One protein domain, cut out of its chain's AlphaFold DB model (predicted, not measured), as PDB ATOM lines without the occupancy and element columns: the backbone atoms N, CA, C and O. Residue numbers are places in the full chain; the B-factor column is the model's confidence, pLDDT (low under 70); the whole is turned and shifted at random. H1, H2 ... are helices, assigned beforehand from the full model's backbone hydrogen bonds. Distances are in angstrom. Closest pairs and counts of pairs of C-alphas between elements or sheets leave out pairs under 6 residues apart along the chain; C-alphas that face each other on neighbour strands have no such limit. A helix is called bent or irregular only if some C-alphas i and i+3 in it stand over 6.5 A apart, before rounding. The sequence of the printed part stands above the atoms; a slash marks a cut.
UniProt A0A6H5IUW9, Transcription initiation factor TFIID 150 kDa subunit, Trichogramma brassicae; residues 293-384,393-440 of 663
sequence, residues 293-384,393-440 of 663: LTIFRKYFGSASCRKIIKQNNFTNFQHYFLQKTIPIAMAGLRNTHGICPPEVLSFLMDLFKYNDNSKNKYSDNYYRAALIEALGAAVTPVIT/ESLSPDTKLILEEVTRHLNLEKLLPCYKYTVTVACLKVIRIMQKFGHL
ATOM      1  N   LEU A 293     124.383 135.336 139.504       85.56
ATOM      2  CA  LEU A 293     124.295 134.078 138.756       85.56
ATOM      3  C   LEU A 293     125.683 133.657 138.252       85.56
ATOM      4  O   LEU A 293     126.054 132.486 138.333       85.56
ATOM      5  N   THR A 294     126.470 134.620 137.765       86.50
ATOM      6  CA  THR A 294     127.852 134.392 137.320       86.50
ATOM      7  C   THR A 294     128.736 133.947 138.481       86.50
ATOM      8  O   THR A 294     129.440 132.946 138.348       86.50
ATOM      9  N   ILE A 295     128.639 134.621 139.633       86.38
ATOM     10  CA  ILE A 295     129.347 134.240 140.866       86.38
ATOM     11  C   ILE A 295     128.953 132.819 141.282       86.38
ATOM     12  O   ILE A 295     129.817 131.974 141.515       86.38
ATOM     13  N   PHE A 296     127.653 132.519 141.333       88.31
ATOM     14  CA  PHE A 296     127.177 131.208 141.766       88.31
ATOM     15  C   PHE A 296     127.698 130.090 140.859       88.31
ATOM     16  O   PHE A 296     128.226 129.093 141.342       88.31
ATOM     17  N   ARG A 297     127.619 130.272 139.537       86.00
ATOM     18  CA  ARG A 297     128.131 129.294 138.564       86.00
ATOM     19  C   ARG A 297     129.654 129.158 138.606       86.00
ATOM     20  O   ARG A 297     130.159 128.078 138.317       86.00
ATOM     21  N   LYS A 298     130.384 130.221 138.962       86.06
ATOM     22  CA  LYS A 298     131.847 130.208 139.131       86.06
ATOM     23  C   LYS A 298     132.274 129.352 140.328       86.06
ATOM     24  O   LYS A 298     133.196 128.560 140.177       86.06
ATOM     25  N   TYR A 299     131.602 129.479 141.475       84.12
ATOM     26  CA  TYR A 299     131.967 128.747 142.700       84.12
ATOM     27  C   TYR A 299     131.318 127.360 142.825       84.12
ATOM     28  O   TYR A 299     131.947 126.434 143.333       84.12
ATOM     29  N   PHE A 300     130.070 127.204 142.374       83.94
ATOM     30  CA  PHE A 300     129.242 126.019 142.648       83.94
ATOM     31  C   PHE A 300     128.806 125.259 141.387       83.94
ATOM     32  O   PHE A 300     128.127 124.234 141.484       83.94
ATOM     33  N   GLY A 301     129.192 125.730 140.198       80.56
ATOM     34  CA  GLY A 301     128.963 125.017 138.944       80.56
ATOM     35  C   GLY A 301     129.877 123.797 138.795       80.56
ATOM     36  O   GLY A 301     131.014 123.778 139.268       80.56
ATOM     37  N   SER A 302     129.386 122.765 138.114       75.75
ATOM     38  CA  SER A 302     130.189 121.609 137.724       75.75
ATOM     39  C   SER A 302     131.250 122.011 136.691       75.75
ATOM     40  O   SER A 302     130.992 122.827 135.803       75.75
ATOM     41  N   ALA A 303     132.440 121.410 136.782       64.88
ATOM     42  CA  ALA A 303     133.558 121.688 135.877       64.88
ATOM     43  C   ALA A 303     133.222 121.354 134.412       64.88
ATOM     44  O   ALA A 303     133.638 122.076 133.508       64.88
ATOM     45  N   SER A 304     132.423 120.305 134.186       65.19
ATOM     46  CA  SER A 304     132.035 119.843 132.846       65.19
ATOM     47  C   SER A 304     130.886 120.654 132.241       65.19
ATOM     48  O   SER A 304     130.804 120.805 131.027       65.19
ATOM     49  N   CYS A 305     129.989 121.194 133.071       64.62
ATOM     50  CA  CYS A 305     128.894 122.049 132.626       64.62
ATOM     51  C   CYS A 305     128.543 123.053 133.721       64.62
ATOM     52  O   CYS A 305     127.932 122.699 134.727       64.62
ATOM     53  N   ARG A 306     128.852 124.333 133.489       62.28
ATOM     54  CA  ARG A 306     128.597 125.419 134.454       62.28
ATOM     55  C   ARG A 306     127.110 125.668 134.741       62.28
ATOM     56  O   ARG A 306     126.797 126.445 135.638       62.28
ATOM     57  N   LYS A 307     126.197 125.064 133.967       65.12
ATOM     58  CA  LYS A 307     124.746 125.109 134.216       65.12
ATOM     59  C   LYS A 307     124.297 124.068 135.246       65.12
ATOM     60  O   LYS A 307     123.289 124.290 135.900       65.12
ATOM     61  N   ILE A 308     125.035 122.967 135.398       72.25
ATOM     62  CA  ILE A 308     124.712 121.902 136.352       72.25
ATOM     63  C   ILE A 308     125.458 122.181 137.654       72.25
ATOM     64  O   ILE A 308     126.647 122.498 137.641       72.25
ATOM     65  N   ILE A 309     124.756 122.075 138.776       76.75
ATOM     66  CA  ILE A 309     125.314 122.338 140.104       76.75
ATOM     67  C   ILE A 309     126.174 121.149 140.538       76.75
ATOM     68  O   ILE A 309     125.854 119.991 140.264       76.75
ATOM     69  N   LYS A 310     127.306 121.433 141.183       79.38
ATOM     70  CA  LYS A 310     128.177 120.404 141.755       79.38
ATOM     71  C   LYS A 310     127.501 119.750 142.966       79.38
ATOM     72  O   LYS A 310     126.721 120.387 143.664       79.38
ATOM     73  N   GLN A 311     127.860 118.500 143.257       82.56
ATOM     74  CA  GLN A 311     127.471 117.839 144.508       82.56
ATOM     75  C   GLN A 311     127.829 118.707 145.723       82.56
ATOM     76  O   GLN A 311     128.903 119.322 145.759       82.56
ATOM     77  N   ASN A 312     126.937 118.737 146.715       83.44
ATOM     78  CA  ASN A 312     127.104 119.594 147.882       83.44
ATOM     79  C   ASN A 312     128.341 119.203 148.696       83.44
ATOM     80  O   ASN A 312     128.580 118.031 148.988       83.44
ATOM     81  N   ASN A 313     129.108 120.210 149.111       85.06
ATOM     82  CA  ASN A 313     130.223 120.050 150.033       85.06
ATOM     83  C   ASN A 313     130.216 121.204 151.042       85.06
ATOM     84  O   ASN A 313     130.615 122.320 150.714       85.06
ATOM     85  N   PHE A 314     129.783 120.929 152.276       87.38
ATOM     86  CA  PHE A 314     129.660 121.954 153.324       87.38
ATOM     87  C   PHE A 314     130.870 122.025 154.263       87.38
ATOM     88  O   PHE A 314     130.780 122.610 155.338       87.38
ATOM     89  N   THR A 315     132.015 121.459 153.868       88.75
ATOM     90  CA  THR A 315     133.260 121.552 154.653       88.75
ATOM     91  C   THR A 315     133.770 122.988 154.781       88.75
ATOM     92  O   THR A 315     134.257 123.374 155.840       88.75
ATOM     93  N   ASN A 316     133.622 123.810 153.735       90.19
ATOM     94  CA  ASN A 316     133.938 125.234 153.807       90.19
ATOM     95  C   ASN A 316     132.696 126.040 154.215       90.19
ATOM     96  O   ASN A 316     131.802 126.297 153.404       90.19
ATOM     97  N   PHE A 317     132.671 126.498 155.468       90.25
ATOM     98  CA  PHE A 317     131.551 127.273 156.003       90.25
ATOM     99  C   PHE A 317     131.346 128.627 155.312       90.25
ATOM    100  O   PHE A 317     130.205 129.072 155.191       90.25
ATOM    101  N   GLN A 318     132.409 129.281 154.825       90.50
ATOM    102  CA  GLN A 318     132.271 130.560 154.119       90.50
ATOM    103  C   GLN A 318     131.489 130.370 152.817       90.50
ATOM    104  O   GLN A 318     130.522 131.093 152.562       90.50
ATOM    105  N   HIS A 319     131.859 129.352 152.036       90.00
ATOM    106  CA  HIS A 319     131.134 128.992 150.822       90.00
ATOM    107  C   HIS A 319     129.727 128.491 151.128       90.00
ATOM    108  O   HIS A 319     128.806 128.880 150.426       90.00
ATOM    109  N   TYR A 320     129.528 127.716 152.195       92.00
ATOM    110  CA  TYR A 320     128.198 127.261 152.601       92.00
ATOM    111  C   TYR A 320     127.235 128.425 152.881       92.00
ATOM    112  O   TYR A 320     126.133 128.476 152.330       92.00
ATOM    113  N   PHE A 321     127.643 129.400 153.700       93.19
ATOM    114  CA  PHE A 321     126.793 130.556 153.995       93.19
ATOM    115  C   PHE A 321     126.514 131.401 152.746       93.19
ATOM    116  O   PHE A 321     125.415 131.947 152.606       93.19
ATOM    117  N   LEU A 322     127.480 131.482 151.827       92.31
ATOM    118  CA  LEU A 322     127.313 132.166 150.551       92.31
ATOM    119  C   LEU A 322     126.347 131.408 149.623       92.31
ATOM    120  O   LEU A 322     125.410 132.014 149.104       92.31
ATOM    121  N   GLN A 323     126.508 130.086 149.495       91.12
ATOM    122  CA  GLN A 323     125.633 129.186 148.737       91.12
ATOM    123  C   GLN A 323     124.189 129.266 149.242       91.12
ATOM    124  O   GLN A 323     123.262 129.267 148.444       91.12
ATOM    125  N   LYS A 324     123.998 129.398 150.560       92.75
ATOM    126  CA  LYS A 324     122.686 129.585 151.192       92.75
ATOM    127  C   LYS A 324     122.066 130.959 150.895       92.75
ATOM    128  O   LYS A 324     120.858 131.056 150.708       92.75
ATOM    129  N   THR A 325     122.866 132.026 150.886       93.06
ATOM    130  CA  THR A 325     122.356 133.413 150.835       93.06
ATOM    131  C   THR A 325     122.148 133.928 149.413       93.06
ATOM    132  O   THR A 325     121.206 134.685 149.186       93.06
ATOM    133  N   ILE A 326     122.987 133.528 148.450       92.44
ATOM    134  CA  ILE A 326     122.868 133.977 147.053       92.44
ATOM    135  C   ILE A 326     121.480 133.663 146.461       92.44
ATOM    136  O   ILE A 326     120.893 134.582 145.892       92.44
ATOM    137  N   PRO A 327     120.900 132.452 146.615       92.62
ATOM    138  CA  PRO A 327     119.556 132.156 146.115       92.62
ATOM    139  C   PRO A 327     118.486 133.095 146.685       92.62
ATOM    140  O   PRO A 327     117.664 133.611 145.933       92.62
ATOM    141  N   ILE A 328     118.539 133.390 147.989       92.81
ATOM    142  CA  ILE A 328     117.613 134.326 148.651       92.81
ATOM    143  C   ILE A 328     117.797 135.749 148.103       92.81
ATOM    144  O   ILE A 328     116.823 136.433 147.798       92.81
ATOM    145  N   ALA A 329     119.045 136.200 147.951       91.62
ATOM    146  CA  ALA A 329     119.349 137.516 147.399       91.62
ATOM    147  C   ALA A 329     118.866 137.640 145.943       91.62
ATOM    148  O   ALA A 329     118.262 138.646 145.572       91.62
ATOM    149  N   MET A 330     119.075 136.603 145.132       89.94
ATOM    150  CA  MET A 330     118.613 136.546 143.748       89.94
ATOM    151  C   MET A 330     117.091 136.539 143.644       89.94
ATOM    152  O   MET A 330     116.550 137.266 142.817       89.94
ATOM    153  N   ALA A 331     116.399 135.789 144.499       90.44
ATOM    154  CA  ALA A 331     114.941 135.773 144.546       90.44
ATOM    155  C   ALA A 331     114.327 137.152 144.835       90.44
ATOM    156  O   ALA A 331     113.185 137.407 144.468       90.44
ATOM    157  N   GLY A 332     115.078 138.060 145.468       88.69
ATOM    158  CA  GLY A 332     114.677 139.449 145.689       88.69
ATOM    159  C   GLY A 332     114.860 140.378 144.480       88.69
ATOM    160  O   GLY A 332     114.458 141.540 144.560       88.69
ATOM    161  N   LEU A 333     115.462 139.918 143.376       88.94
ATOM    162  CA  LEU A 333     115.613 140.721 142.159       88.94
ATOM    163  C   LEU A 333     114.254 140.954 141.498       88.94
ATOM    164  O   LEU A 333     113.382 140.082 141.517       88.94
ATOM    165  N   ARG A 334     114.068 142.137 140.919       87.81
ATOM    166  CA  ARG A 334     112.839 142.546 140.235       87.81
ATOM    167  C   ARG A 334     113.170 143.177 138.886       87.81
ATOM    168  O   ARG A 334     114.174 143.870 138.756       87.81
ATOM    169  N   ASN A 335     112.337 142.917 137.884       84.88
ATOM    170  CA  ASN A 335     112.377 143.596 136.590       84.88
ATOM    171  C   ASN A 335     111.639 144.952 136.652       84.88
ATOM    172  O   ASN A 335     111.134 145.348 137.703       84.88
ATOM    173  N   THR A 336     111.562 145.663 135.523       82.81
ATOM    174  CA  THR A 336     110.872 146.965 135.405       82.81
ATOM    175  C   THR A 336     109.404 146.899 135.826       82.81
ATOM    176  O   THR A 336     108.858 147.880 136.320       82.81
ATOM    177  N   HIS A 337     108.775 145.736 135.663       81.12
ATOM    178  CA  HIS A 337     107.384 145.475 136.022       81.12
ATOM    179  C   HIS A 337     107.205 145.039 137.486       81.12
ATOM    180  O   HIS A 337     106.093 144.718 137.893       81.12
ATOM    181  N   GLY A 338     108.276 144.999 138.287       81.44
ATOM    182  CA  GLY A 338     108.212 144.555 139.681       81.44
ATOM    183  C   GLY A 338     108.040 143.042 139.846       81.44
ATOM    184  O   GLY A 338     107.667 142.591 140.927       81.44
ATOM    185  N   ILE A 339     108.325 142.259 138.801       84.81
ATOM    186  CA  ILE A 339     108.222 140.794 138.760       84.81
ATOM    187  C   ILE A 339     109.620 140.180 138.908       84.81
ATOM    188  O   ILE A 339     110.610 140.749 138.440       84.81
ATOM    189  N   CYS A 340     109.729 139.025 139.567       85.50
ATOM    190  CA  CYS A 340     110.982 138.270 139.609       85.50
ATOM    191  C   CYS A 340     111.392 137.843 138.182       85.50
ATOM    192  O   CYS A 340     110.553 137.306 137.457       85.50
ATOM    193  N   PRO A 341     112.645 138.065 137.741       86.69
ATOM    194  CA  PRO A 341     113.077 137.630 136.417       86.69
ATOM    195  C   PRO A 341     112.893 136.109 136.223       86.69
ATOM    196  O   PRO A 341     113.327 135.339 137.083       86.69
ATOM    197  N   PRO A 342     112.325 135.645 135.093       85.31
ATOM    198  CA  PRO A 342     112.020 134.224 134.885       85.31
ATOM    199  C   PRO A 342     113.279 133.345 134.885       85.31
ATOM    200  O   PRO A 342     113.254 132.213 135.362       85.31
ATOM    201  N   GLU A 343     114.416 133.889 134.440       86.62
ATOM    202  CA  GLU A 343     115.721 133.218 134.510       86.62
ATOM    203  C   GLU A 343     116.125 132.864 135.948       86.62
ATOM    204  O   GLU A 343     116.735 131.821 136.184       86.62
ATOM    205  N   VAL A 344     115.779 133.722 136.914       87.75
ATOM    206  CA  VAL A 344     116.064 133.488 138.332       87.75
ATOM    207  C   VAL A 344     115.166 132.383 138.868       87.75
ATOM    208  O   VAL A 344     115.666 131.495 139.549       87.75
ATOM    209  N   LEU A 345     113.871 132.394 138.538       88.00
ATOM    210  CA  LEU A 345     112.952 131.345 138.978       88.00
ATOM    211  C   LEU A 345     113.345 129.977 138.408       88.00
ATOM    212  O   LEU A 345     113.440 129.015 139.167       88.00
ATOM    213  N   SER A 346     113.658 129.901 137.109       88.44
ATOM    214  CA  SER A 346     114.169 128.674 136.481       88.44
ATOM    215  C   SER A 346     115.429 128.177 137.186       88.44
ATOM    216  O   SER A 346     115.536 126.996 137.496       88.44
ATOM    217  N   PHE A 347     116.360 129.080 137.497       88.94
ATOM    218  CA  PHE A 347     117.567 128.729 138.233       88.94
ATOM    219  C   PHE A 347     117.268 128.211 139.649       88.94
ATOM    220  O   PHE A 347     117.880 127.235 140.075       88.94
ATOM    221  N   LEU A 348     116.329 128.819 140.382       90.50
ATOM    222  CA  LEU A 348     115.922 128.328 141.704       90.50
ATOM    223  C   LEU A 348     115.311 126.922 141.616       90.50
ATOM    224  O   LEU A 348     115.625 126.078 142.450       90.50
ATOM    225  N   MET A 349     114.494 126.649 140.596       89.94
ATOM    226  CA  MET A 349     113.931 125.314 140.360       89.94
ATOM    227  C   MET A 349     115.016 124.288 140.004       89.94
ATOM    228  O   MET A 349     115.004 123.168 140.520       89.94
ATOM    229  N   ASP A 350     116.009 124.681 139.202       88.69
ATOM    230  CA  ASP A 350     117.175 123.842 138.910       88.69
ATOM    231  C   ASP A 350     117.950 123.492 140.192       88.69
ATOM    232  O   ASP A 350     118.395 122.352 140.348       88.69
ATOM    233  N   LEU A 351     118.065 124.424 141.152       88.75
ATOM    234  CA  LEU A 351     118.705 124.146 142.444       88.75
ATOM    235  C   LEU A 351     118.002 123.032 143.219       88.75
ATOM    236  O   LEU A 351     118.690 122.227 143.839       88.75
ATOM    237  N   PHE A 352     116.671 122.955 143.177       87.38
ATOM    238  CA  PHE A 352     115.934 121.864 143.817       87.38
ATOM    239  C   PHE A 352     116.106 120.538 143.082       87.38
ATOM    240  O   PHE A 352     116.329 119.507 143.718       87.38
ATOM    241  N   LYS A 353     116.046 120.564 141.747       86.38
ATOM    242  CA  LYS A 353     116.147 119.364 140.909       86.38
ATOM    243  C   LYS A 353     117.517 118.692 141.004       86.38
ATOM    244  O   LYS A 353     117.597 117.468 141.007       86.38
ATOM    245  N   TYR A 354     118.586 119.485 141.066       84.38
ATOM    246  CA  TYR A 354     119.967 118.998 141.097       84.38
ATOM    247  C   TYR A 354     120.577 118.968 142.507       84.38
ATOM    248  O   TYR A 354     121.789 118.787 142.641       84.38
ATOM    249  N   ASN A 355     119.775 119.144 143.565       85.12
ATOM    250  CA  ASN A 355     120.271 119.067 144.938       85.12
ATOM    251  C   ASN A 355     120.648 117.620 145.300       85.12
ATOM    252  O   ASN A 355     119.784 116.811 145.628       85.12
ATOM    253  N   ASP A 356     121.945 117.312 145.280       84.75
ATOM    254  CA  ASP A 356     122.488 116.020 145.707       84.75
ATOM    255  C   ASP A 356     123.383 116.194 146.942       84.75
ATOM    256  O   ASP A 356     124.455 116.811 146.888       84.75
ATOM    257  N   ASN A 357     122.929 115.630 148.065       85.50
ATOM    258  CA  ASN A 357     123.644 115.627 149.341       85.50
ATOM    259  C   ASN A 357     124.229 114.248 149.706       85.50
ATOM    260  O   ASN A 357     124.742 114.081 150.809       85.50
ATOM    261  N   SER A 358     124.194 113.262 148.803       86.38
ATOM    262  CA  SER A 358     124.514 111.857 149.119       86.38
ATOM    263  C   SER A 358     125.961 111.631 149.577       86.38
ATOM    264  O   SER A 358     126.232 110.715 150.345       86.38
ATOM    265  N   LYS A 359     126.907 112.462 149.116       83.25
ATOM    266  CA  LYS A 359     128.336 112.376 149.487       83.25
ATOM    267  C   LYS A 359     128.755 113.348 150.589       83.25
ATOM    268  O   LYS A 359     129.917 113.349 150.998       83.25
ATOM    269  N   ASN A 360     127.855 114.218 151.031       87.50
ATOM    270  CA  ASN A 360     128.183 115.248 151.999       87.50
ATOM    271  C   ASN A 360     128.066 114.693 153.419       87.50
ATOM    272  O   ASN A 360     127.111 113.999 153.750       87.50
ATOM    273  N   LYS A 361     129.019 115.039 154.286       87.56
ATOM    274  CA  LYS A 361     128.995 114.613 155.697       87.56
ATOM    275  C   LYS A 361     127.973 115.391 156.531       87.56
ATOM    276  O   LYS A 361     127.594 114.953 157.611       87.56
ATOM    277  N   TYR A 362     127.565 116.561 156.047       89.06
ATOM    278  CA  TYR A 362     126.656 117.468 156.738       89.06
ATOM    279  C   TYR A 362     125.233 117.363 156.179       89.06
ATOM    280  O   TYR A 362     125.034 117.101 154.993       89.06
ATOM    281  N   SER A 363     124.239 117.622 157.033       89.12
ATOM    282  CA  SER A 363     122.836 117.705 156.610       89.12
ATOM    283  C   SER A 363     122.559 118.985 155.812       89.12
ATOM    284  O   SER A 363     123.108 120.050 156.103       89.12
ATOM    285  N   ASP A 364     121.676 118.897 154.819       90.31
ATOM    286  CA  ASP A 364     121.290 120.006 153.936       90.31
ATOM    287  C   ASP A 364     120.005 120.727 154.366       90.31
ATOM    288  O   ASP A 364     119.531 121.618 153.664       90.31
ATOM    289  N   ASN A 365     119.480 120.411 155.551       91.62
ATOM    290  CA  ASN A 365     118.213 120.925 156.082       91.62
ATOM    291  C   ASN A 365     118.101 122.457 155.981       91.62
ATOM    292  O   ASN A 365     117.152 122.990 155.413       91.62
ATOM    293  N   TYR A 366     119.121 123.177 156.450       92.31
ATOM    294  CA  TYR A 366     119.157 124.642 156.411       92.31
ATOM    295  C   TYR A 366     119.376 125.221 155.007       92.31
ATOM    296  O   TYR A 366     119.026 126.378 154.777       92.31
ATOM    297  N   TYR A 367     119.981 124.457 154.092       92.62
ATOM    298  CA  TYR A 367     120.128 124.862 152.694       92.62
ATOM    299  C   TYR A 367     118.788 124.715 151.969       92.62
ATOM    300  O   TYR A 367     118.299 125.685 151.402       92.62
ATOM    301  N   ARG A 368     118.119 123.564 152.109       92.56
ATOM    302  CA  ARG A 368     116.760 123.329 151.599       92.56
ATOM    303  C   ARG A 368     115.755 124.342 152.146       92.56
ATOM    304  O   ARG A 368     114.998 124.921 151.376       92.56
ATOM    305  N   ALA A 369     115.795 124.623 153.450       93.81
ATOM    306  CA  ALA A 369     114.960 125.657 154.062       93.81
ATOM    307  C   ALA A 369     115.203 127.043 153.434       93.81
ATOM    308  O   ALA A 369     114.251 127.757 153.142       93.81
ATOM    309  N   ALA A 370     116.461 127.405 153.156       93.94
ATOM    310  CA  ALA A 370     116.792 128.662 152.484       93.94
ATOM    311  C   ALA A 370     116.337 128.712 151.022       93.94
ATOM    312  O   ALA A 370     115.911 129.768 150.565       93.94
ATOM    313  N   LEU A 371     116.397 127.594 150.291       94.00
ATOM    314  CA  LEU A 371     115.854 127.520 148.934       94.00
ATOM    315  C   LEU A 371     114.333 127.724 148.938       94.00
ATOM    316  O   LEU A 371     113.809 128.432 148.085       94.00
ATOM    317  N   ILE A 372     113.626 127.172 149.928       95.06
ATOM    318  CA  ILE A 372     112.179 127.383 150.090       95.06
ATOM    319  C   ILE A 372     111.886 128.843 150.445       95.06
ATOM    320  O   ILE A 372     111.030 129.465 149.822       95.06
ATOM    321  N   GLU A 373     112.635 129.432 151.382       94.56
ATOM    322  CA  GLU A 373     112.531 130.866 151.686       94.56
ATOM    323  C   GLU A 373     112.824 131.734 150.445       94.56
ATOM    324  O   GLU A 373     112.153 132.747 150.237       94.56
ATOM    325  N   ALA A 374     113.755 131.319 149.576       93.94
ATOM    326  CA  ALA A 374     114.018 131.975 148.298       93.94
ATOM    327  C   ALA A 374     112.819 131.873 147.339       93.94
ATOM    328  O   ALA A 374     112.451 132.881 146.744       93.94
ATOM    329  N   LEU A 375     112.145 130.719 147.233       92.88
ATOM    330  CA  LEU A 375     110.904 130.622 146.451       92.88
ATOM    331  C   LEU A 375     109.844 131.603 146.960       92.88
ATOM    332  O   LEU A 375     109.250 132.322 146.163       92.88
ATOM    333  N   GLY A 376     109.659 131.703 148.281       89.88
ATOM    334  CA  GLY A 376     108.739 132.677 148.876       89.88
ATOM    335  C   GLY A 376     109.107 134.129 148.575       89.88
ATOM    336  O   GLY A 376     108.226 134.937 148.293       89.88
ATOM    337  N   ALA A 377     110.400 134.462 148.586       89.75
ATOM    338  CA  ALA A 377     110.886 135.793 148.229       89.75
ATOM    339  C   ALA A 377     110.731 136.115 146.730       89.75
ATOM    340  O   ALA A 377     110.663 137.295 146.374       89.75
ATOM    341  N   ALA A 378     110.665 135.100 145.863       89.31
ATOM    342  CA  ALA A 378     110.423 135.258 144.431       89.31
ATOM    343  C   ALA A 378     108.945 135.529 144.101       89.31
ATOM    344  O   ALA A 378     108.666 136.137 143.066       89.31
ATOM    345  N   VAL A 379     108.007 135.129 144.972       87.88
ATOM    346  CA  VAL A 379     106.575 135.405 144.790       87.88
ATOM    347  C   VAL A 379     106.331 136.915 144.818       87.88
ATOM    348  O   VAL A 379     106.829 137.636 145.686       87.88
ATOM    349  N   THR A 380     105.537 137.403 143.869       84.12
ATOM    350  CA  THR A 380     105.126 138.809 143.789       84.12
ATOM    351  C   THR A 380     103.634 138.970 144.070       84.12
ATOM    352  O   THR A 380     102.875 138.046 143.775       84.12
ATOM    353  N   PRO A 381     103.188 140.112 144.628       81.12
ATOM    354  CA  PRO A 381     101.766 140.380 144.850       81.12
ATOM    355  C   PRO A 381     100.944 140.247 143.567       81.12
ATOM    356  O   PRO A 381     101.388 140.681 142.502       81.12
ATOM    357  N   VAL A 382      99.743 139.676 143.667       73.88
ATOM    358  CA  VAL A 382      98.799 139.645 142.546       73.88
ATOM    359  C   VAL A 382      98.323 141.076 142.262       73.88
ATOM    360  O   VAL A 382      97.762 141.736 143.133       73.88
ATOM    361  N   ILE A 383      98.562 141.570 141.044       61.78
ATOM    362  CA  ILE A 383      98.192 142.936 140.622       61.78
ATOM    363  C   ILE A 383      96.709 143.002 140.205       61.78
ATOM    364  O   ILE A 383      96.072 144.050 140.300       61.78
ATOM    365  N   THR A 384      96.130 141.880 139.778       57.00
ATOM    366  CA  THR A 384      94.731 141.767 139.361       57.00
ATOM    367  C   THR A 384      93.878 141.163 140.475       57.00
ATOM    368  O   THR A 384      93.969 139.977 140.774       57.00
ATOM    369  N   GLU A 393      93.698 126.177 140.574       61.75
ATOM    370  CA  GLU A 393      93.669 126.178 139.106       61.75
ATOM    371  C   GLU A 393      93.747 127.588 138.500       61.75
ATOM    372  O   GLU A 393      94.139 127.737 137.348       61.75
ATOM    373  N   SER A 394      93.432 128.627 139.285       69.00
ATOM    374  CA  SER A 394      93.515 130.040 138.872       69.00
ATOM    375  C   SER A 394      94.928 130.638 138.977       69.00
ATOM    376  O   SER A 394      95.154 131.786 138.587       69.00
ATOM    377  N   LEU A 395      95.879 129.861 139.506       75.94
ATOM    378  CA  LEU A 395      97.265 130.265 139.725       75.94
ATOM    379  C   LEU A 395      98.045 130.376 138.411       75.94
ATOM    380  O   LEU A 395      97.870 129.579 137.488       75.94
ATOM    381  N   SER A 396      98.987 131.321 138.356       79.56
ATOM    382  CA  SER A 396      99.971 131.357 137.271       79.56
ATOM    383  C   SER A 396     100.817 130.071 137.269       79.56
ATOM    384  O   SER A 396     101.059 129.504 138.342       79.56
ATOM    385  N   PRO A 397     101.304 129.605 136.101       82.44
ATOM    386  CA  PRO A 397     102.080 128.364 136.006       82.44
ATOM    387  C   PRO A 397     103.306 128.376 136.931       82.44
ATOM    388  O   PRO A 397     103.569 127.399 137.627       82.44
ATOM    389  N   ASP A 398     103.984 129.518 137.027       82.50
ATOM    390  CA  ASP A 398     105.133 129.729 137.910       82.50
ATOM    391  C   ASP A 398     104.774 129.582 139.396       82.50
ATOM    392  O   ASP A 398     105.478 128.920 140.157       82.50
ATOM    393  N   THR A 399     103.649 130.164 139.821       84.31
ATOM    394  CA  THR A 399     103.203 130.089 141.221       84.31
ATOM    395  C   THR A 399     102.714 128.689 141.574       84.31
ATOM    396  O   THR A 399     102.914 128.228 142.698       84.31
ATOM    397  N   LYS A 400     102.118 127.981 140.607       87.62
ATOM    398  CA  LYS A 400     101.731 126.578 140.761       87.62
ATOM    399  C   LYS A 400     102.953 125.686 140.991       87.62
ATOM    400  O   LYS A 400     102.937 124.907 141.938       87.62
ATOM    401  N   LEU A 401     104.032 125.865 140.223       88.44
ATOM    402  CA  LEU A 401     105.294 125.142 140.440       88.44
ATOM    403  C   LEU A 401     105.882 125.413 141.832       88.44
ATOM    404  O   LEU A 401     106.336 124.490 142.506       88.44
ATOM    405  N   ILE A 402     105.834 126.667 142.299       89.88
ATOM    406  CA  ILE A 402     106.261 127.020 143.663       89.88
ATOM    407  C   ILE A 402     105.413 126.276 144.705       89.88
ATOM    408  O   ILE A 402     105.965 125.700 145.643       89.88
ATOM    409  N   LEU A 403     104.086 126.264 144.547       90.62
ATOM    410  CA  LEU A 403     103.179 125.591 145.477       90.62
ATOM    411  C   LEU A 403     103.400 124.074 145.505       90.62
ATOM    412  O   LEU A 403     103.419 123.478 146.585       90.62
ATOM    413  N   GLU A 404     103.575 123.457 144.337       91.50
ATOM    414  CA  GLU A 404     103.879 122.032 144.201       91.50
ATOM    415  C   GLU A 404     105.174 121.687 144.937       91.50
ATOM    416  O   GLU A 404     105.198 120.748 145.736       91.50
ATOM    417  N   GLU A 405     106.222 122.496 144.769       91.75
ATOM    418  CA  GLU A 405     107.516 122.245 145.395       91.75
ATOM    419  C   GLU A 405     107.489 122.444 146.918       91.75
ATOM    420  O   GLU A 405     108.061 121.641 147.664       91.75
ATOM    421  N   VAL A 406     106.776 123.463 147.410       93.50
ATOM    422  CA  VAL A 406     106.550 123.682 148.851       93.50
ATOM    423  C   VAL A 406     105.761 122.516 149.456       93.50
ATOM    424  O   VAL A 406     106.137 121.987 150.505       93.50
ATOM    425  N   THR A 407     104.703 122.069 148.778       92.75
ATOM    426  CA  THR A 407     103.861 120.947 149.227       92.75
ATOM    427  C   THR A 407     104.645 119.637 149.230       92.75
ATOM    428  O   THR A 407     104.574 118.868 150.191       92.75
ATOM    429  N   ARG A 408     105.464 119.403 148.198       93.31
ATOM    430  CA  ARG A 408     106.359 118.249 148.103       93.31
ATOM    431  C   ARG A 408     107.323 118.197 149.285       93.31
ATOM    432  O   ARG A 408     107.478 117.139 149.889       93.31
ATOM    433  N   HIS A 409     107.939 119.322 149.646       91.69
ATOM    434  CA  HIS A 409     108.855 119.398 150.786       91.69
ATOM    435  C   HIS A 409     108.162 119.213 152.134       91.69
ATOM    436  O   HIS A 409     108.716 118.547 153.008       91.69
ATOM    437  N   LEU A 410     106.951 119.753 152.288       92.81
ATOM    438  CA  LEU A 410     106.146 119.566 153.492       92.81
ATOM    439  C   LEU A 410     105.768 118.088 153.684       92.81
ATOM    440  O   LEU A 410     105.897 117.551 154.782       92.81
ATOM    441  N   ASN A 411     105.359 117.406 152.610       93.56
ATOM    442  CA  ASN A 411     105.046 115.976 152.638       93.56
ATOM    443  C   ASN A 411     106.297 115.120 152.863       93.56
ATOM    444  O   ASN A 411     106.265 114.173 153.646       93.56
ATOM    445  N   LEU A 412     107.414 115.473 152.223       90.94
ATOM    446  CA  LEU A 412     108.682 114.773 152.396       90.94
ATOM    447  C   LEU A 412     109.158 114.819 153.850       90.94
ATOM    448  O   LEU A 412     109.658 113.820 154.347       90.94
ATOM    449  N   GLU A 413     108.987 115.941 154.547       90.19
ATOM    450  CA  GLU A 413     109.406 116.054 155.946       90.19
ATOM    451  C   GLU A 413     108.461 115.344 156.926       90.19
ATOM    452  O   GLU A 413     108.902 114.906 157.987       90.19
ATOM    453  N   LYS A 414     107.183 115.151 156.565       88.62
ATOM    454  CA  LYS A 414     106.287 114.253 157.314       88.62
ATOM    455  C   LYS A 414     106.765 112.798 157.256       88.62
ATOM    456  O   LYS A 414     106.600 112.075 158.233       88.62
ATOM    457  N   LEU A 415     107.353 112.382 156.132       91.00
ATOM    458  CA  LEU A 415     107.910 111.036 155.947       91.00
ATOM    459  C   LEU A 415     109.323 110.903 156.531       91.00
ATOM    460  O   LEU A 415     109.656 109.889 157.135       91.00
ATOM    461  N   LEU A 416     110.154 111.928 156.343       88.00
ATOM    462  CA  LEU A 416     111.551 111.987 156.768       88.00
ATOM    463  C   LEU A 416     111.795 113.288 157.548       88.00
ATOM    464  O   LEU A 416     112.246 114.283 156.965       88.00
ATOM    465  N   PRO A 417     111.505 113.298 158.863       87.75
ATOM    466  CA  PRO A 417     111.699 114.470 159.704       87.75
ATOM    467  C   PRO A 417     113.150 114.938 159.693       87.75
ATOM    468  O   PRO A 417     114.076 114.181 159.988       87.75
ATOM    469  N   CYS A 418     113.350 116.213 159.374       88.50
ATOM    470  CA  CYS A 418     114.662 116.832 159.455       88.50
ATOM    471  C   CYS A 418     114.880 117.466 160.837       88.50
ATOM    472  O   CYS A 418     113.941 117.647 161.619       88.50
ATOM    473  N   TYR A 419     116.128 117.824 161.150       90.00
ATOM    474  CA  TYR A 419     116.456 118.454 162.430       90.00
ATOM    475  C   TYR A 419     115.550 119.667 162.683       90.00
ATOM    476  O   TYR A 419     115.535 120.609 161.887       90.00
ATOM    477  N   LYS A 420     114.802 119.627 163.796       90.00
ATOM    478  CA  LYS A 420     113.897 120.696 164.254       90.00
ATOM    479  C   LYS A 420     112.813 121.121 163.253       90.00
ATOM    480  O   LYS A 420     112.284 122.222 163.372       90.00
ATOM    481  N   TYR A 421     112.483 120.280 162.273       92.88
ATOM    482  CA  TYR A 421     111.490 120.598 161.241       92.88
ATOM    483  C   TYR A 421     111.755 121.934 160.515       92.88
ATOM    484  O   TYR A 421     110.841 122.707 160.209       92.88
ATOM    485  N   THR A 422     113.035 122.258 160.290       93.00
ATOM    486  CA  THR A 422     113.446 123.554 159.711       93.00
ATOM    487  C   THR A 422     112.858 123.810 158.322       93.00
ATOM    488  O   THR A 422     112.631 124.966 157.961       93.00
ATOM    489  N   VAL A 423     112.571 122.752 157.558       93.62
ATOM    490  CA  VAL A 423     111.962 122.847 156.228       93.62
ATOM    491  C   VAL A 423     110.473 123.196 156.356       93.62
ATOM    492  O   VAL A 423     110.032 124.129 155.693       93.62
ATOM    493  N   THR A 424     109.721 122.572 157.269       94.56
ATOM    494  CA  THR A 424     108.312 122.907 157.573       94.56
ATOM    495  C   THR A 424     108.200 124.349 158.034       94.56
ATOM    496  O   THR A 424     107.315 125.067 157.574       94.56
ATOM    497  N   VAL A 425     109.114 124.810 158.894       94.88
ATOM    498  CA  VAL A 425     109.160 126.215 159.322       94.88
ATOM    499  C   VAL A 425     109.279 127.151 158.115       94.88
ATOM    500  O   VAL A 425     108.538 128.131 158.025       94.88
ATOM    501  N   ALA A 426     110.160 126.849 157.157       94.81
ATOM    502  CA  ALA A 426     110.263 127.619 155.920       94.81
ATOM    503  C   ALA A 426     108.979 127.523 155.073       94.81
ATOM    504  O   ALA A 426     108.459 128.553 154.649       94.81
ATOM    505  N   CYS A 427     108.417 126.324 154.889       95.38
ATOM    506  CA  CYS A 427     107.179 126.113 154.134       95.38
ATOM    507  C   CYS A 427     106.006 126.927 154.696       95.38
ATOM    508  O   CYS A 427     105.321 127.609 153.938       95.38
ATOM    509  N   LEU A 428     105.791 126.917 156.017       94.88
ATOM    510  CA  LEU A 428     104.704 127.666 156.660       94.88
ATOM    511  C   LEU A 428     104.844 129.179 156.449       94.88
ATOM    512  O   LEU A 428     103.848 129.857 156.184       94.88
ATOM    513  N   LYS A 429     106.074 129.711 156.500       94.38
ATOM    514  CA  LYS A 429     106.336 131.121 156.170       94.38
ATOM    515  C   LYS A 429     105.972 131.429 154.719       94.38
ATOM    516  O   LYS A 429     105.307 132.432 154.470       94.38
ATOM    517  N   VAL A 430     106.372 130.575 153.772       93.88
ATOM    518  CA  VAL A 430     106.067 130.760 152.343       93.88
ATOM    519  C   VAL A 430     104.565 130.696 152.086       93.88
ATOM    520  O   VAL A 430     104.036 131.577 151.414       93.88
ATOM    521  N   ILE A 431     103.852 129.741 152.690       93.38
ATOM    522  CA  ILE A 431     102.387 129.647 152.592       93.38
ATOM    523  C   ILE A 431     101.735 130.946 153.088       93.38
ATOM    524  O   ILE A 431     100.855 131.487 152.417       93.38
ATOM    525  N   ARG A 432     102.198 131.513 154.214       92.44
ATOM    526  CA  ARG A 432     101.677 132.800 154.706       92.44
ATOM    527  C   ARG A 432     101.998 133.962 153.761       92.44
ATOM    528  O   ARG A 432     101.155 134.840 153.593       92.44
ATOM    529  N   ILE A 433     103.177 133.981 153.133       90.94
ATOM    530  CA  ILE A 433     103.532 134.982 152.110       90.94
ATOM    531  C   ILE A 433     102.584 134.875 150.908       90.94
ATOM    532  O   ILE A 433     102.040 135.888 150.475       90.94
ATOM    533  N   MET A 434     102.317 133.662 150.421       89.50
ATOM    534  CA  MET A 434     101.393 133.425 149.306       89.50
ATOM    535  C   MET A 434      99.957 133.857 149.634       89.50
ATOM    536  O   MET A 434      99.300 134.454 148.783       89.50
ATOM    537  N   GLN A 435      99.490 133.633 150.868       89.00
ATOM    538  CA  GLN A 435      98.204 134.165 151.336       89.00
ATOM    539  C   GLN A 435      98.191 135.701 151.367       89.00
ATOM    540  O   GLN A 435      97.268 136.314 150.843       89.00
ATOM    541  N   LYS A 436      99.228 136.345 151.929       87.00
ATOM    542  CA  LYS A 436      99.330 137.821 151.977       87.00
ATOM    543  C   LYS A 436      99.353 138.459 150.586       87.00
ATOM    544  O   LYS A 436      98.887 139.579 150.422       87.00
ATOM    545  N   PHE A 437      99.921 137.765 149.606       87.25
ATOM    546  CA  PHE A 437     100.010 138.225 148.222       87.25
ATOM    547  C   PHE A 437      98.785 137.877 147.371       87.25
ATOM    548  O   PHE A 437      98.756 138.269 146.207       87.25
ATOM    549  N   GLY A 438      97.778 137.206 147.942       83.44
ATOM    550  CA  GLY A 438      96.512 136.906 147.272       83.44
ATOM    551  C   GLY A 438      96.559 135.710 146.320       83.44
ATOM    552  O   GLY A 438      95.647 135.544 145.521       83.44
ATOM    553  N   HIS A 439      97.599 134.871 146.391       83.06
ATOM    554  CA  HIS A 439      97.694 133.634 145.597       83.06
ATOM    555  C   HIS A 439      96.959 132.462 146.245       83.06
ATOM    556  O   HIS A 439      96.562 131.521 145.569       83.06
ATOM    557  N   LEU A 440      96.794 132.495 147.568       83.88
ATOM    558  CA  LEU A 440      96.058 131.488 148.327       83.88
ATOM    559  C   LEU A 440      94.951 132.160 149.141       83.88
ATOM    560  O   LEU A 440      95.140 133.291 149.596       83.88
TER     561      LEU A 440
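Overview. This is residues 293 to 384 and 393 to 440 of the 663 residues of the protein "Transcription initiation factor TFIID 150 kDa subunit" of Trichogramma brassicae (UniProt A0A6H5IUW9). Look for two layers of helices: H2, H4 and H6 run the same way side by side in a row with H4 in the middle, and H3 and H5 run back over them, H3 packing on H2 and H4, H5 on H6. H1, the shortest helix, packs on H2 at one side of this up-and-down bundle, in which each of H2 to H6 runs against the one before it. The printed part has 140 residues with six named helices, H1 to H6 in chain order, and no named strand; the class is all helix. It is compact, with a radius of gyration of the C-alphas of 15.1 A and spans of 45 by 36 by 23 A.

Arrangement. Begin with H5, residues 397 to 415, the longest helix by residues. Its residues 406 to 413 alone touch H6, residues 419 to 436; the two form a hairpin, opposite ways at a shallow tilt of 29 degrees, the closest C-alphas being those of Leu 410 and Thr 424, 5.7 A apart. H6 touches H4, residues 365 to 378, the same way at a shallow tilt of 6 degrees, closest at the C-alphas of Ala 369 and Val 423, 4.6 A. H4 and H5 are close but not clearly touching, with 2 pairs of C-alphas within 8 A. On from H4, find H2, residues 317 to 331, which touches it the same way at 22 degrees, a shallow tilt; the C-alphas of Ile 328 and Ala 374 come closest, 4.3 A. H3, residues 342 to 353, touches H4 closest at the C-alphas of Leu 345 and Ala 378, 7.2 A. H3 and H5 are near each other. H2 and H3 form a hairpin at a steep tilt of 44 degrees, closest at the C-alphas of Ala 331 and Val 344, 6.7 A. H1, residues 293 to 300, touches H2 closest at the C-alphas of Phe 296 and Ile 326, 7.4 A. Every O i to N i+4 pair is within hydrogen-bond range in H1, H3, H4 and H5; H2 has 9 of 11 and H6 12 of 14.

Along the chain. Find C-alpha 293 at (124.295, 134.078, 138.756), where H1 begins. H5 runs 27.1 A from C-alpha 397 at (102.080, 128.364, 136.006). H6 runs 27.9 A to C-alpha 436 at (99.330, 137.821, 151.977); it is irregular, C-alphas 420 and 423 being 8.5 A apart. H2 spans 21.9 A and H4 20.0 A.

Size, cuts and confidence. The C-alphas farthest apart, Lys 361 and Thr 384, are 46.7 A apart. Residues 385 to 392 are not printed, and C-alphas 384 and 393 stand 15.6 A apart across this cut. The links H1 to H2 and H3 to H4 are long. Look for pLDDT under 70 at residues 303 to 307, 383 to 384 and 393 to 394.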